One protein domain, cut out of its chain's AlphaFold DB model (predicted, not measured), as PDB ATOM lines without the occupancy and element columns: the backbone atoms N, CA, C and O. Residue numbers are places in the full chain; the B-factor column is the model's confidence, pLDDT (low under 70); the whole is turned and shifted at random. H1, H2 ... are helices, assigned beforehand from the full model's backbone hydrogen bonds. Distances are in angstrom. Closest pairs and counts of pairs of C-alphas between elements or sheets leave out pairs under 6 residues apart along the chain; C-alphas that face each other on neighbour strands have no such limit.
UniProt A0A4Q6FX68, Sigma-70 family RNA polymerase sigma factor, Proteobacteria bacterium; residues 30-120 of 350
ATOM      1  N   ASN A  30     157.990 117.668 302.682       46.47
ATOM      2  CA  ASN A  30     157.183 117.709 303.917       46.47
ATOM      3  C   ASN A  30     157.983 117.492 305.216       46.47
ATOM      4  O   ASN A  30     157.714 118.147 306.217       46.47
ATOM      5  N   GLU A  31     159.017 116.640 305.220       50.94
ATOM      6  CA  GLU A  31     159.900 116.534 306.398       50.94
ATOM      7  C   GLU A  31     160.848 117.741 306.493       50.94
ATOM      8  O   GLU A  31     161.170 118.196 307.591       50.94
ATOM      9  N   SER A  32     161.258 118.315 305.354       60.22
ATOM     10  CA  SER A  32     162.214 119.428 305.325       60.22
ATOM     11  C   SER A  32     161.676 120.724 305.938       60.22
ATOM     12  O   SER A  32     162.422 121.417 306.627       60.22
ATOM     13  N   THR A  33     160.388 121.036 305.763       61.66
ATOM     14  CA  THR A  33     159.767 122.260 306.298       61.66
ATOM     15  C   THR A  33     159.612 122.214 307.817       61.66
ATOM     16  O   THR A  33     159.883 123.206 308.493       61.66
ATOM     17  N   LYS A  34     159.274 121.052 308.389       64.88
ATOM     18  CA  LYS A  34     159.181 120.872 309.846       64.88
ATOM     19  C   LYS A  34     160.539 121.007 310.541       64.88
ATOM     20  O   LYS A  34     160.650 121.748 311.518       64.88
ATOM     21  N   PHE A  35     161.574 120.341 310.020       67.69
ATOM     22  CA  PHE A  35     162.937 120.480 310.549       67.69
ATOM     23  C   PHE A  35     163.462 121.913 310.394       67.69
ATOM     24  O   PHE A  35     164.137 122.413 311.293       67.69
ATOM     25  N   ALA A  36     163.105 122.599 309.303       73.88
ATOM     26  CA  ALA A  36     163.446 124.003 309.103       73.88
ATOM     27  C   ALA A  36     162.781 124.920 310.145       73.88
ATOM     28  O   ALA A  36     163.453 125.773 310.715       73.88
ATOM     29  N   LEU A  37     161.497 124.725 310.462       78.81
ATOM     30  CA  LEU A  37     160.799 125.524 311.479       78.81
ATOM     31  C   LEU A  37     161.380 125.342 312.883       78.81
ATOM     32  O   LEU A  37     161.567 126.321 313.604       78.81
ATOM     33  N   GLU A  38     161.690 124.104 313.275       83.06
ATOM     34  CA  GLU A  38     162.332 123.824 314.564       83.06
ATOM     35  C   GLU A  38     163.728 124.455 314.649       83.06
ATOM     36  O   GLU A  38     164.088 125.019 315.686       83.06
ATOM     37  N   HIS A  39     164.488 124.422 313.548       85.06
ATOM     38  CA  HIS A  39     165.793 125.074 313.452       85.06
ATOM     39  C   HIS A  39     165.679 126.595 313.602       85.06
ATOM     40  O   HIS A  39     166.346 127.181 314.455       85.06
ATOM     41  N   ILE A  40     164.772 127.224 312.852       84.38
ATOM     42  CA  ILE A  40     164.554 128.677 312.873       84.38
ATOM     43  C   ILE A  40     164.038 129.133 314.235       84.38
ATOM     44  O   ILE A  40     164.478 130.156 314.753       84.38
ATOM     45  N   TRP A  41     163.153 128.362 314.870       88.38
ATOM     46  CA  TRP A  41     162.706 128.656 316.229       88.38
ATOM     47  C   TRP A  41     163.836 128.551 317.250       88.38
ATOM     48  O   TRP A  41     163.948 129.394 318.142       88.38
ATOM     49  N   SER A  42     164.692 127.533 317.127       86.81
ATOM     50  CA  SER A  42     165.871 127.388 317.980       86.81
ATOM     51  C   SER A  42     166.826 128.569 317.806       86.81
ATOM     52  O   SER A  42     167.275 129.140 318.802       86.81
ATOM     53  N   TYR A  43     167.081 128.977 316.560       87.50
ATOM     54  CA  TYR A  43     167.872 130.159 316.229       87.50
ATOM     55  C   TYR A  43     167.259 131.423 316.852       87.50
ATOM     56  O   TYR A  43     167.920 132.143 317.603       87.50
ATOM     57  N   ALA A  44     165.957 131.641 316.653       85.44
ATOM     58  CA  ALA A  44     165.235 132.773 317.219       85.44
ATOM     59  C   ALA A  44     165.330 132.809 318.754       85.44
ATOM     60  O   ALA A  44     165.622 133.855 319.323       85.44
ATOM     61  N   ARG A  45     165.168 131.674 319.447       88.50
ATOM     62  CA  ARG A  45     165.305 131.592 320.917       88.50
ATOM     63  C   ARG A  45     166.729 131.819 321.423       88.50
ATOM     64  O   ARG A  45     166.900 132.222 322.578       88.50
ATOM     65  N   GLN A  46     167.740 131.515 320.611       87.88
ATOM     66  CA  GLN A  46     169.140 131.753 320.955       87.88
ATOM     67  C   GLN A  46     169.481 133.245 320.895       87.88
ATOM     68  O   GLN A  46     170.202 133.734 321.764       87.88
ATOM     69  N   HIS A  47     168.937 133.956 319.907       84.44
ATOM     70  CA  HIS A  47     169.251 135.363 319.654       84.44
ATOM     71  C   HIS A  47     168.269 136.353 320.299       84.44
ATOM     72  O   HIS A  47     168.655 137.475 320.612       84.44
ATOM     73  N   ILE A  48     167.027 135.941 320.561       86.62
ATOM     74  CA  ILE A  48     165.978 136.782 321.147       86.62
ATOM     75  C   ILE A  48     165.578 136.193 322.494       86.62
ATOM     76  O   ILE A  48     164.867 135.192 322.596       86.62
ATOM     77  N   GLU A  49     166.035 136.836 323.568       84.25
ATOM     78  CA  GLU A  49     165.860 136.310 324.923       84.25
ATOM     79  C   GLU A  49     164.392 136.173 325.324       84.25
ATOM     80  O   GLU A  49     164.032 135.249 326.053       84.25
ATOM     81  N   THR A  50     163.540 137.088 324.861       85.19
ATOM     82  CA  THR A  50     162.128 137.113 325.245       85.19
ATOM     83  C   THR A  50     161.333 135.946 324.657       85.19
ATOM     84  O   THR A  50     160.409 135.462 325.307       85.19
ATOM     85  N   PHE A  51     161.784 135.344 323.551       86.44
ATOM     86  CA  PHE A  51     161.206 134.096 323.044       86.44
ATOM     87  C   PHE A  51     161.398 132.895 323.976       86.44
ATOM     88  O   PHE A  51     160.693 131.898 323.834       86.44
ATOM     89  N   LYS A  52     162.265 132.976 324.996       86.44
ATOM     90  CA  LYS A  52     162.327 131.955 326.057       86.44
ATOM     91  C   LYS A  52     161.048 131.886 326.899       86.44
ATOM     92  O   LYS A  52     160.832 130.861 327.536       86.44
ATOM     93  N   LEU A  53     160.224 132.939 326.891       84.75
ATOM     94  CA  LEU A  53     158.929 132.984 327.575       84.75
ATOM     95  C   LEU A  53     157.844 132.176 326.847       84.75
ATOM     96  O   LEU A  53     156.824 131.854 327.448       84.75
ATOM     97  N   VAL A  54     158.053 131.848 325.568       87.25
ATOM     98  CA  VAL A  54     157.108 131.071 324.761       87.25
ATOM     99  C   VAL A  54     157.505 129.597 324.807       87.25
ATOM    100  O   VAL A  54     158.608 129.205 324.425       87.25
ATOM    101  N   GLU A  55     156.593 128.755 325.285       87.88
ATOM    102  CA  GLU A  55     156.807 127.311 325.345       87.88
ATOM    103  C   GLU A  55     156.743 126.692 323.939       87.88
ATOM    104  O   GLU A  55     155.712 126.752 323.272       87.88
ATOM    105  N   THR A  56     157.833 126.046 323.499       86.94
ATOM    106  CA  THR A  56     157.946 125.476 322.141       86.94
ATOM    107  C   THR A  56     156.819 124.498 321.801       86.94
ATOM    108  O   THR A  56     156.309 124.537 320.688       86.94
ATOM    109  N   HIS A  57     156.428 123.620 322.732       86.50
ATOM    110  CA  HIS A  57     155.392 122.619 322.454       86.50
ATOM    111  C   HIS A  57     154.035 123.284 322.190       86.50
ATOM    112  O   HIS A  57     153.438 123.035 321.150       86.50
ATOM    113  N   LYS A  58     153.626 124.233 323.049       89.12
ATOM    114  CA  LYS A  58     152.387 125.006 322.875       89.12
ATOM    115  C   LYS A  58     152.377 125.798 321.571       89.12
ATOM    116  O   LYS A  58     151.343 125.873 320.919       89.12
ATOM    117  N   LEU A  59     153.515 126.383 321.191       88.69
ATOM    118  CA  LEU A  59     153.642 127.111 319.930       88.69
ATOM    119  C   LEU A  59     153.409 126.187 318.729       88.69
ATOM    120  O   LEU A  59     152.603 126.502 317.859       88.69
ATOM    121  N   MET A  60     154.086 125.038 318.699       86.38
ATOM    122  CA  MET A  60     153.973 124.088 317.590       86.38
ATOM    123  C   MET A  60     152.581 123.458 317.504       86.38
ATOM    124  O   MET A  60     152.069 123.276 316.400       86.38
ATOM    125  N   ASP A  61     151.946 123.172 318.641       87.81
ATOM    126  CA  ASP A  61     150.568 122.676 318.673       87.81
ATOM    127  C   ASP A  61     149.594 123.735 318.134       87.81
ATOM    128  O   ASP A  61     148.786 123.435 317.258       87.81
ATOM    129  N   LYS A  62     149.751 125.003 318.534       88.50
ATOM    130  CA  LYS A  62     148.939 126.113 318.015       88.50
ATOM    131  C   LYS A  62     149.142 126.350 316.513       88.50
ATOM    132  O   LYS A  62     148.188 126.666 315.806       88.50
ATOM    133  N   ILE A  63     150.363 126.184 315.997       87.38
ATOM    134  CA  ILE A  63     150.641 126.262 314.552       87.38
ATOM    135  C   ILE A  63     149.883 125.161 313.796       87.38
ATOM    136  O   ILE A  63     149.267 125.454 312.771       87.38
ATOM    137  N   ARG A  64     149.880 123.925 314.317       86.38
ATOM    138  CA  ARG A  64     149.138 122.796 313.729       86.38
ATOM    139  C   ARG A  64     147.630 123.018 313.742       86.38
ATOM    140  O   ARG A  64     146.967 122.678 312.769       86.38
ATOM    141  N   GLU A  65     147.096 123.591 314.819       87.81
ATOM    142  CA  GLU A  65     145.673 123.938 314.913       87.81
ATOM    143  C   GLU A  65     145.271 124.997 313.879       87.81
ATOM    144  O   GLU A  65     144.223 124.883 313.248       87.81
ATOM    145  N   LEU A  66     146.106 126.024 313.687       83.75
ATOM    146  CA  LEU A  66     145.811 127.134 312.779       83.75
ATOM    147  C   LEU A  66     146.004 126.780 311.302       83.75
ATOM    148  O   LEU A  66     145.308 127.336 310.454       83.75
ATOM    149  N   ASN A  67     146.944 125.891 310.982       84.38
ATOM    150  CA  ASN A  67     147.162 125.393 309.628       84.38
ATOM    151  C   ASN A  67     147.519 123.900 309.673       84.38
ATOM    152  O   ASN A  67     148.693 123.572 309.840       84.38
ATOM    153  N   PRO A  68     146.549 122.987 309.476       77.31
ATOM    154  CA  PRO A  68     146.824 121.549 309.470       77.31
ATOM    155  C   PRO A  68     147.783 121.133 308.342       77.31
ATOM    156  O   PRO A  68     148.588 120.229 308.535       77.31
ATOM    157  N   ASP A  69     147.782 121.862 307.220       79.38
ATOM    158  CA  ASP A  69     148.662 121.622 306.067       79.38
ATOM    159  C   ASP A  69     149.921 122.515 306.071       79.38
ATOM    160  O   ASP A  69     150.482 122.818 305.015       79.38
ATOM    161  N   PHE A  70     150.386 122.981 307.240       78.50
ATOM    162  CA  PHE A  70     151.542 123.890 307.321       78.50
ATOM    163  C   PHE A  70     152.834 123.301 306.718       78.50
ATOM    164  O   PHE A  70     153.715 124.052 306.311       78.50
ATOM    165  N   GLU A  71     152.942 121.973 306.619       73.62
ATOM    166  CA  GLU A  71     154.085 121.274 306.013       73.62
ATOM    167  C   GLU A  71     154.214 121.527 304.501       73.62
ATOM    168  O   GLU A  71     155.314 121.420 303.956       73.62
ATOM    169  N   ALA A  72     153.116 121.907 303.835       78.69
ATOM    170  CA  ALA A  72     153.079 122.256 302.415       78.69
ATOM    171  C   ALA A  72     153.357 123.749 302.146       78.69
ATOM    172  O   ALA A  72     153.342 124.179 300.990       78.69
ATOM    173  N   LEU A  73     153.572 124.557 303.191       78.00
ATOM    174  CA  LEU A  73     153.874 125.977 303.044       78.00
ATOM    175  C   LEU A  73     155.304 126.195 302.548       78.00
ATOM    176  O   LEU A  73     156.235 125.480 302.912       78.00
ATOM    177  N   ASP A  74     155.467 127.249 301.755       82.56
ATOM    178  CA  ASP A  74     156.780 127.773 301.391       82.56
ATOM    179  C   ASP A  74     157.562 128.210 302.643       82.56
ATOM    180  O   ASP A  74     156.963 128.616 303.645       82.56
ATOM    181  N   HIS A  75     158.892 128.165 302.579       80.00
ATOM    182  CA  HIS A  75     159.780 128.439 303.711       80.00
ATOM    183  C   HIS A  75     159.482 129.803 304.354       80.00
ATOM    184  O   HIS A  75     159.249 129.889 305.560       80.00
ATOM    185  N   ASP A  76     159.338 130.853 303.543       81.50
ATOM    186  CA  ASP A  76     159.017 132.204 304.019       81.50
ATOM    187  C   ASP A  76     157.618 132.295 304.638       81.50
ATOM    188  O   ASP A  76     157.383 133.023 305.604       81.50
ATOM    189  N   ALA A  77     156.649 131.556 304.087       82.56
ATOM    190  CA  ALA A  77     155.300 131.495 304.639       82.56
ATOM    191  C   ALA A  77     155.276 130.776 305.994       82.56
ATOM    192  O   ALA A  77     154.536 131.191 306.887       82.56
ATOM    193  N   ALA A  78     156.119 129.759 306.160       84.25
ATOM    194  CA  ALA A  78     156.285 129.027 307.402       84.25
ATOM    195  C   ALA A  78     156.940 129.904 308.491       84.25
ATOM    196  O   ALA A  78     156.406 129.986 309.599       84.25
ATOM    197  N   ILE A  79     158.021 130.633 308.170       86.12
ATOM    198  CA  ILE A  79     158.676 131.588 309.091       86.12
ATOM    199  C   ILE A  79     157.691 132.654 309.556       86.12
ATOM    200  O   ILE A  79     157.584 132.934 310.750       86.12
ATOM    201  N   ARG A  80     156.941 133.228 308.610       87.69
ATOM    202  CA  ARG A  80     155.863 134.171 308.900       87.69
ATOM    203  C   ARG A  80     154.883 133.557 309.898       87.69
ATOM    204  O   ARG A  80     154.721 134.079 310.999       87.69
ATOM    205  N   LEU A  81     154.250 132.433 309.562       87.25
ATOM    206  CA  LEU A  81     153.265 131.792 310.440       87.25
ATOM    207  C   LEU A  81     153.811 131.557 311.858       87.25
ATOM    208  O   LEU A  81     153.115 131.823 312.841       87.25
ATOM    209  N   LEU A  82     155.064 131.120 311.961       88.88
ATOM    210  CA  LEU A  82     155.750 130.926 313.230       88.88
ATOM    211  C   LEU A  82     155.932 132.235 314.009       88.88
ATOM    212  O   LEU A  82     155.624 132.284 315.196       88.88
ATOM    213  N   LEU A  83     156.378 133.311 313.364       88.81
ATOM    214  CA  LEU A  83     156.535 134.609 314.023       88.81
ATOM    215  C   LEU A  83     155.201 135.222 314.440       88.81
ATOM    216  O   LEU A  83     155.120 135.779 315.529       88.81
ATOM    217  N   GLN A  84     154.151 135.093 313.628       89.06
ATOM    218  CA  GLN A  84     152.813 135.568 313.989       89.06
ATOM    219  C   GLN A  84     152.271 134.820 315.207       89.06
ATOM    220  O   GLN A  84     151.801 135.438 316.155       89.06
ATOM    221  N   THR A  85     152.372 133.492 315.213       88.88
ATOM    222  CA  THR A  85     151.907 132.680 316.347       88.88
ATOM    223  C   THR A  85     152.734 132.921 317.604       88.88
ATOM    224  O   THR A  85     152.164 133.009 318.694       88.88
ATOM    225  N   ALA A  86     154.050 133.097 317.463       88.38
ATOM    226  CA  ALA A  86     154.927 133.469 318.565       88.38
ATOM    227  C   ALA A  86     154.582 134.859 319.107       88.38
ATOM    228  O   ALA A  86     154.496 135.013 320.321       88.38
ATOM    229  N   TRP A  87     154.334 135.835 318.228       88.81
ATOM    230  CA  TRP A  87     153.880 137.177 318.591       88.81
ATOM    231  C   TRP A  87     152.571 137.117 319.380       88.81
ATOM    232  O   TRP A  87     152.528 137.603 320.501       88.81
ATOM    233  N   ASP A  88     151.553 136.418 318.872       88.12
ATOM    234  CA  ASP A  88     150.235 136.309 319.515       88.12
ATOM    235  C   ASP A  88     150.268 135.614 320.888       88.12
ATOM    236  O   ASP A  88     149.353 135.769 321.696       88.12
ATOM    237  N   MET A  89     151.289 134.796 321.154       88.06
ATOM    238  CA  MET A  89     151.496 134.131 322.447       88.06
ATOM    239  C   MET A  89     152.394 134.930 323.398       88.06
ATOM    240  O   MET A  89     152.532 134.556 324.565       88.06
ATOM    241  N   HIS A  90     153.044 135.989 322.919       88.88
ATOM    242  CA  HIS A  90     154.092 136.664 323.659       88.88
ATOM    243  C   HIS A  90     153.521 137.727 324.615       88.88
ATOM    244  O   HIS A  90     152.879 138.675 324.177       88.88
ATOM    245  N   PRO A  91     153.813 137.674 325.927       85.12
ATOM    246  CA  PRO A  91     153.221 138.610 326.890       85.12
ATOM    247  C   PRO A  91     153.790 140.040 326.809       85.12
ATOM    248  O   PRO A  91     153.195 140.972 327.341       85.12
ATOM    249  N   LEU A  92     154.961 140.232 326.185       89.00
ATOM    250  CA  LEU A  92     155.710 141.500 326.193       89.00
ATOM    251  C   LEU A  92     156.065 141.988 324.777       89.00
ATOM    252  O   LEU A  92     157.236 141.992 324.392       89.00
ATOM    253  N   HIS A  93     155.071 142.408 323.994       86.00
ATOM    254  CA  HIS A  93     155.264 142.873 322.607       86.00
ATOM    255  C   HIS A  93     156.291 144.014 322.470       86.00
ATOM    256  O   HIS A  93     157.148 143.977 321.593       86.00
ATOM    257  N   GLN A  94     156.280 145.000 323.375       85.00
ATOM    258  CA  GLN A  94     157.203 146.144 323.307       85.00
ATOM    259  C   GLN A  94     158.674 145.737 323.475       85.00
ATOM    260  O   GLN A  94     159.548 146.256 322.781       85.00
ATOM    261  N   LYS A  95     158.962 144.800 324.388       86.56
ATOM    262  CA  LYS A  95     160.332 144.318 324.620       86.56
ATOM    263  C   LYS A  95     160.820 143.480 323.441       86.56
ATOM    264  O   LYS A  95     161.966 143.633 323.031       86.56
ATOM    265  N   LEU A  96     159.934 142.662 322.874       86.25
ATOM    266  CA  LEU A  96     160.208 141.888 321.667       86.25
ATOM    267  C   LEU A  96     160.549 142.810 320.487       86.25
ATOM    268  O   LEU A  96     161.574 142.631 319.838       86.25
ATOM    269  N   THR A  97     159.753 143.862 320.282       86.19
ATOM    270  CA  THR A  97     160.007 144.908 319.282       86.19
ATOM    271  C   THR A  97     161.377 145.556 319.429       86.19
ATOM    272  O   THR A  97     162.067 145.719 318.425       86.19
ATOM    273  N   ARG A  98     161.796 145.902 320.650       87.06
ATOM    274  CA  ARG A  98     163.129 146.482 320.887       87.06
ATOM    275  C   ARG A  98     164.245 145.508 320.518       87.06
ATOM    276  O   ARG A  98     165.144 145.887 319.782       87.06
ATOM    277  N   GLN A  99     164.136 144.250 320.950       87.62
ATOM    278  CA  GLN A  99     165.141 143.227 320.649       87.62
ATOM    279  C   GLN A  99     165.281 142.972 319.149       87.62
ATOM    280  O   GLN A  99     166.396 142.876 318.659       87.62
ATOM    281  N   PHE A 100     164.172 142.919 318.408       86.31
ATOM    282  CA  PHE A 100     164.223 142.797 316.953       86.31
ATOM    283  C   PHE A 100     164.803 144.033 316.258       86.31
ATOM    284  O   PHE A 100     165.489 143.884 315.255       86.31
ATOM    285  N   ASN A 101     164.556 145.242 316.773       85.31
ATOM    286  CA  ASN A 101     165.144 146.460 316.209       85.31
ATOM    287  C   ASN A 101     166.669 146.522 316.427       85.31
ATOM    288  O   ASN A 101     167.374 147.071 315.589       85.31
ATOM    289  N   GLU A 102     167.167 145.977 317.541       87.25
ATOM    290  CA  GLU A 102     168.602 145.877 317.864       87.25
ATOM    291  C   GLU A 102     169.281 144.676 317.178       87.25
ATOM    292  O   GLU A 102     170.509 144.583 317.118       87.25
ATOM    293  N   PHE A 103     168.487 143.736 316.662       87.62
ATOM    294  CA  PHE A 103     168.971 142.520 316.031       87.62
ATOM    295  C   PHE A 103     169.348 142.777 314.567       87.62
ATOM    296  O   PHE A 103     168.495 142.906 313.691       87.62
ATOM    297  N   HIS A 104     170.653 142.805 314.298       85.50
ATOM    298  CA  HIS A 104     171.218 142.966 312.955       85.50
ATOM    299  C   HIS A 104     172.024 141.724 312.544       85.50
ATOM    300  O   HIS A 104     173.254 141.724 312.628       85.50
ATOM    301  N   PRO A 105     171.351 140.635 312.138       85.81
ATOM    302  CA  PRO A 105     172.021 139.408 311.741       85.81
ATOM    303  C   PRO A 105     172.719 139.551 310.385       85.81
ATOM    304  O   PRO A 105     172.186 140.126 309.436       85.81
ATOM    305  N   THR A 106     173.904 138.956 310.280       84.75
ATOM    306  CA  THR A 106     174.628 138.782 309.010       84.75
ATOM    307  C   THR A 106     174.235 137.501 308.273       84.75
ATOM    308  O   THR A 106     174.565 137.349 307.099       84.75
ATOM    309  N   ASP A 107     173.538 136.587 308.951       87.25
ATOM    310  CA  ASP A 107     173.171 135.274 308.424       87.25
ATOM    311  C   ASP A 107     171.832 135.322 307.676       87.25
ATOM    312  O   ASP A 107     170.918 136.047 308.072       87.25
ATOM    313  N   ALA A 108     171.684 134.490 306.640       82.75
ATOM    314  CA  ALA A 108     170.467 134.426 305.824       82.75
ATOM    315  C   ALA A 108     169.206 134.094 306.647       82.75
ATOM    316  O   ALA A 108     168.151 134.684 306.427       82.75
ATOM    317  N   GLU A 109     169.314 133.198 307.636       80.94
ATOM    318  CA  GLU A 109     168.191 132.828 308.514       80.94
ATOM    319  C   GLU A 109     167.739 133.997 309.395       80.94
ATOM    320  O   GLU A 109     166.543 134.232 309.573       80.94
ATOM    321  N   GLY A 110     168.693 134.771 309.917       83.50
ATOM    322  CA  GLY A 110     168.387 135.962 310.695       83.50
ATOM    323  C   GLY A 110     167.788 137.074 309.833       83.50
ATOM    324  O   GLY A 110     166.855 137.740 310.279       83.50
ATOM    325  N   GLN A 111     168.266 137.255 308.599       86.06
ATOM    326  CA  GLN A 111     167.682 138.215 307.655       86.06
ATOM    327  C   GLN A 111     166.225 137.861 307.336       86.06
ATOM    328  O   GLN A 111     165.355 138.717 307.482       86.06
ATOM    329  N   ALA A 112     165.935 136.593 307.032       84.25
ATOM    330  CA  ALA A 112     164.572 136.122 306.793       84.25
ATOM    331  C   ALA A 112     163.657 136.317 308.019       84.25
ATOM    332  O   ALA A 112     162.496 136.712 307.886       84.25
ATOM    333  N   LEU A 113     164.181 136.100 309.232       86.94
ATOM    334  CA  LEU A 113     163.459 136.344 310.483       86.94
ATOM    335  C   LEU A 113     163.105 137.833 310.657       86.94
ATOM    336  O   LEU A 113     161.973 138.161 311.013       86.94
ATOM    337  N   VAL A 114     164.056 138.735 310.395       87.69
ATOM    338  CA  VAL A 114     163.847 140.190 310.482       87.69
ATOM    339  C   VAL A 114     162.870 140.670 309.407       87.69
ATOM    340  O   VAL A 114     161.976 141.462 309.704       87.69
ATOM    341  N   GLU A 115     162.977 140.173 308.176       86.81
ATOM    342  CA  GLU A 115     162.038 140.488 307.094       86.81
ATOM    343  C   GLU A 115     160.611 140.053 307.436       86.81
ATOM    344  O   GLU A 115     159.675 140.852 307.352       86.81
ATOM    345  N   ALA A 116     160.437 138.813 307.893       86.56
ATOM    346  CA  ALA A 116     159.136 138.302 308.298       86.56
ATOM    347  C   ALA A 116     158.562 139.071 309.503       86.56
ATOM    348  O   ALA A 116     157.356 139.325 309.547       86.56
ATOM    349  N   PHE A 117     159.414 139.510 310.433       87.69
ATOM    350  CA  PHE A 117     159.021 140.360 311.554       87.69
ATOM    351  C   PHE A 117     158.582 141.766 311.111       87.69
ATOM    352  O   PHE A 117     157.577 142.286 311.598       87.69
ATOM    353  N   ASN A 118     159.276 142.375 310.148       87.06
ATOM    354  CA  ASN A 118     158.930 143.696 309.614       87.06
ATOM    355  C   ASN A 118     157.599 143.702 308.849       87.06
ATOM    356  O   ASN A 118     156.918 144.728 308.797       87.06
ATOM    357  N   ILE A 119     157.210 142.561 308.277       87.56
ATOM    358  CA  ILE A 119     155.961 142.400 307.521       87.56
ATOM    359  C   ILE A 119     154.786 142.008 308.444       87.56
ATOM    360  O   ILE A 119     153.653 141.895 307.975       87.56
ATOM    361  N   LEU A 120     154.999 141.835 309.757       89.00
ATOM    362  CA  LEU A 120     153.922 141.500 310.696       89.00
ATOM    363  C   LEU A 120     152.776 142.527 310.634       89.00
ATOM    364  O   LEU A 120     153.034 143.735 310.682       89.00
TER     365      LEU A 120
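This is residues 30 to 120 of the 350 residues of the protein "Sigma-70 family RNA polymerase sigma factor" of Proteobacteria bacterium (UniProt A0A4Q6FX68). H1 and H4 cross amid a cluster of helices, H3 and H6 packed on H4, H5 farthest out. The printed part has 91 residues and six named helices, H1 to H6: all helix. It is compact, radius of gyration of the C-alphas 12.3 A, spanning 33 by 27 by 21 A.

H1, residues 30 to 47, touches H4, residues 75 to 89, at a steep tilt of 51 degrees, closest C-alphas 33 and 75, 6.7 A. H4 touches H6, residues 108 to 118, closest C-alphas 80 and 116, 5.3 A, and H3, residues 56 to 66, closest C-alphas 59 and 86, 6.6 A. Every O i to N i+4 pair is within hydrogen-bond range in H3, H4, H6 and H5, residues 93 to 102; H1 has 13 of 14; H2, residues 49 to 53, has 0 of 1 but 2 of 2 O i to N i+3.

H1 spans 26.6 A from C-alpha 30, (157.183, 117.709, 303.917); H6 ends at C-alpha 118, (158.930, 143.696, 309.614).

The printed part has no cut; residues 30 to 35 have pLDDT under 70.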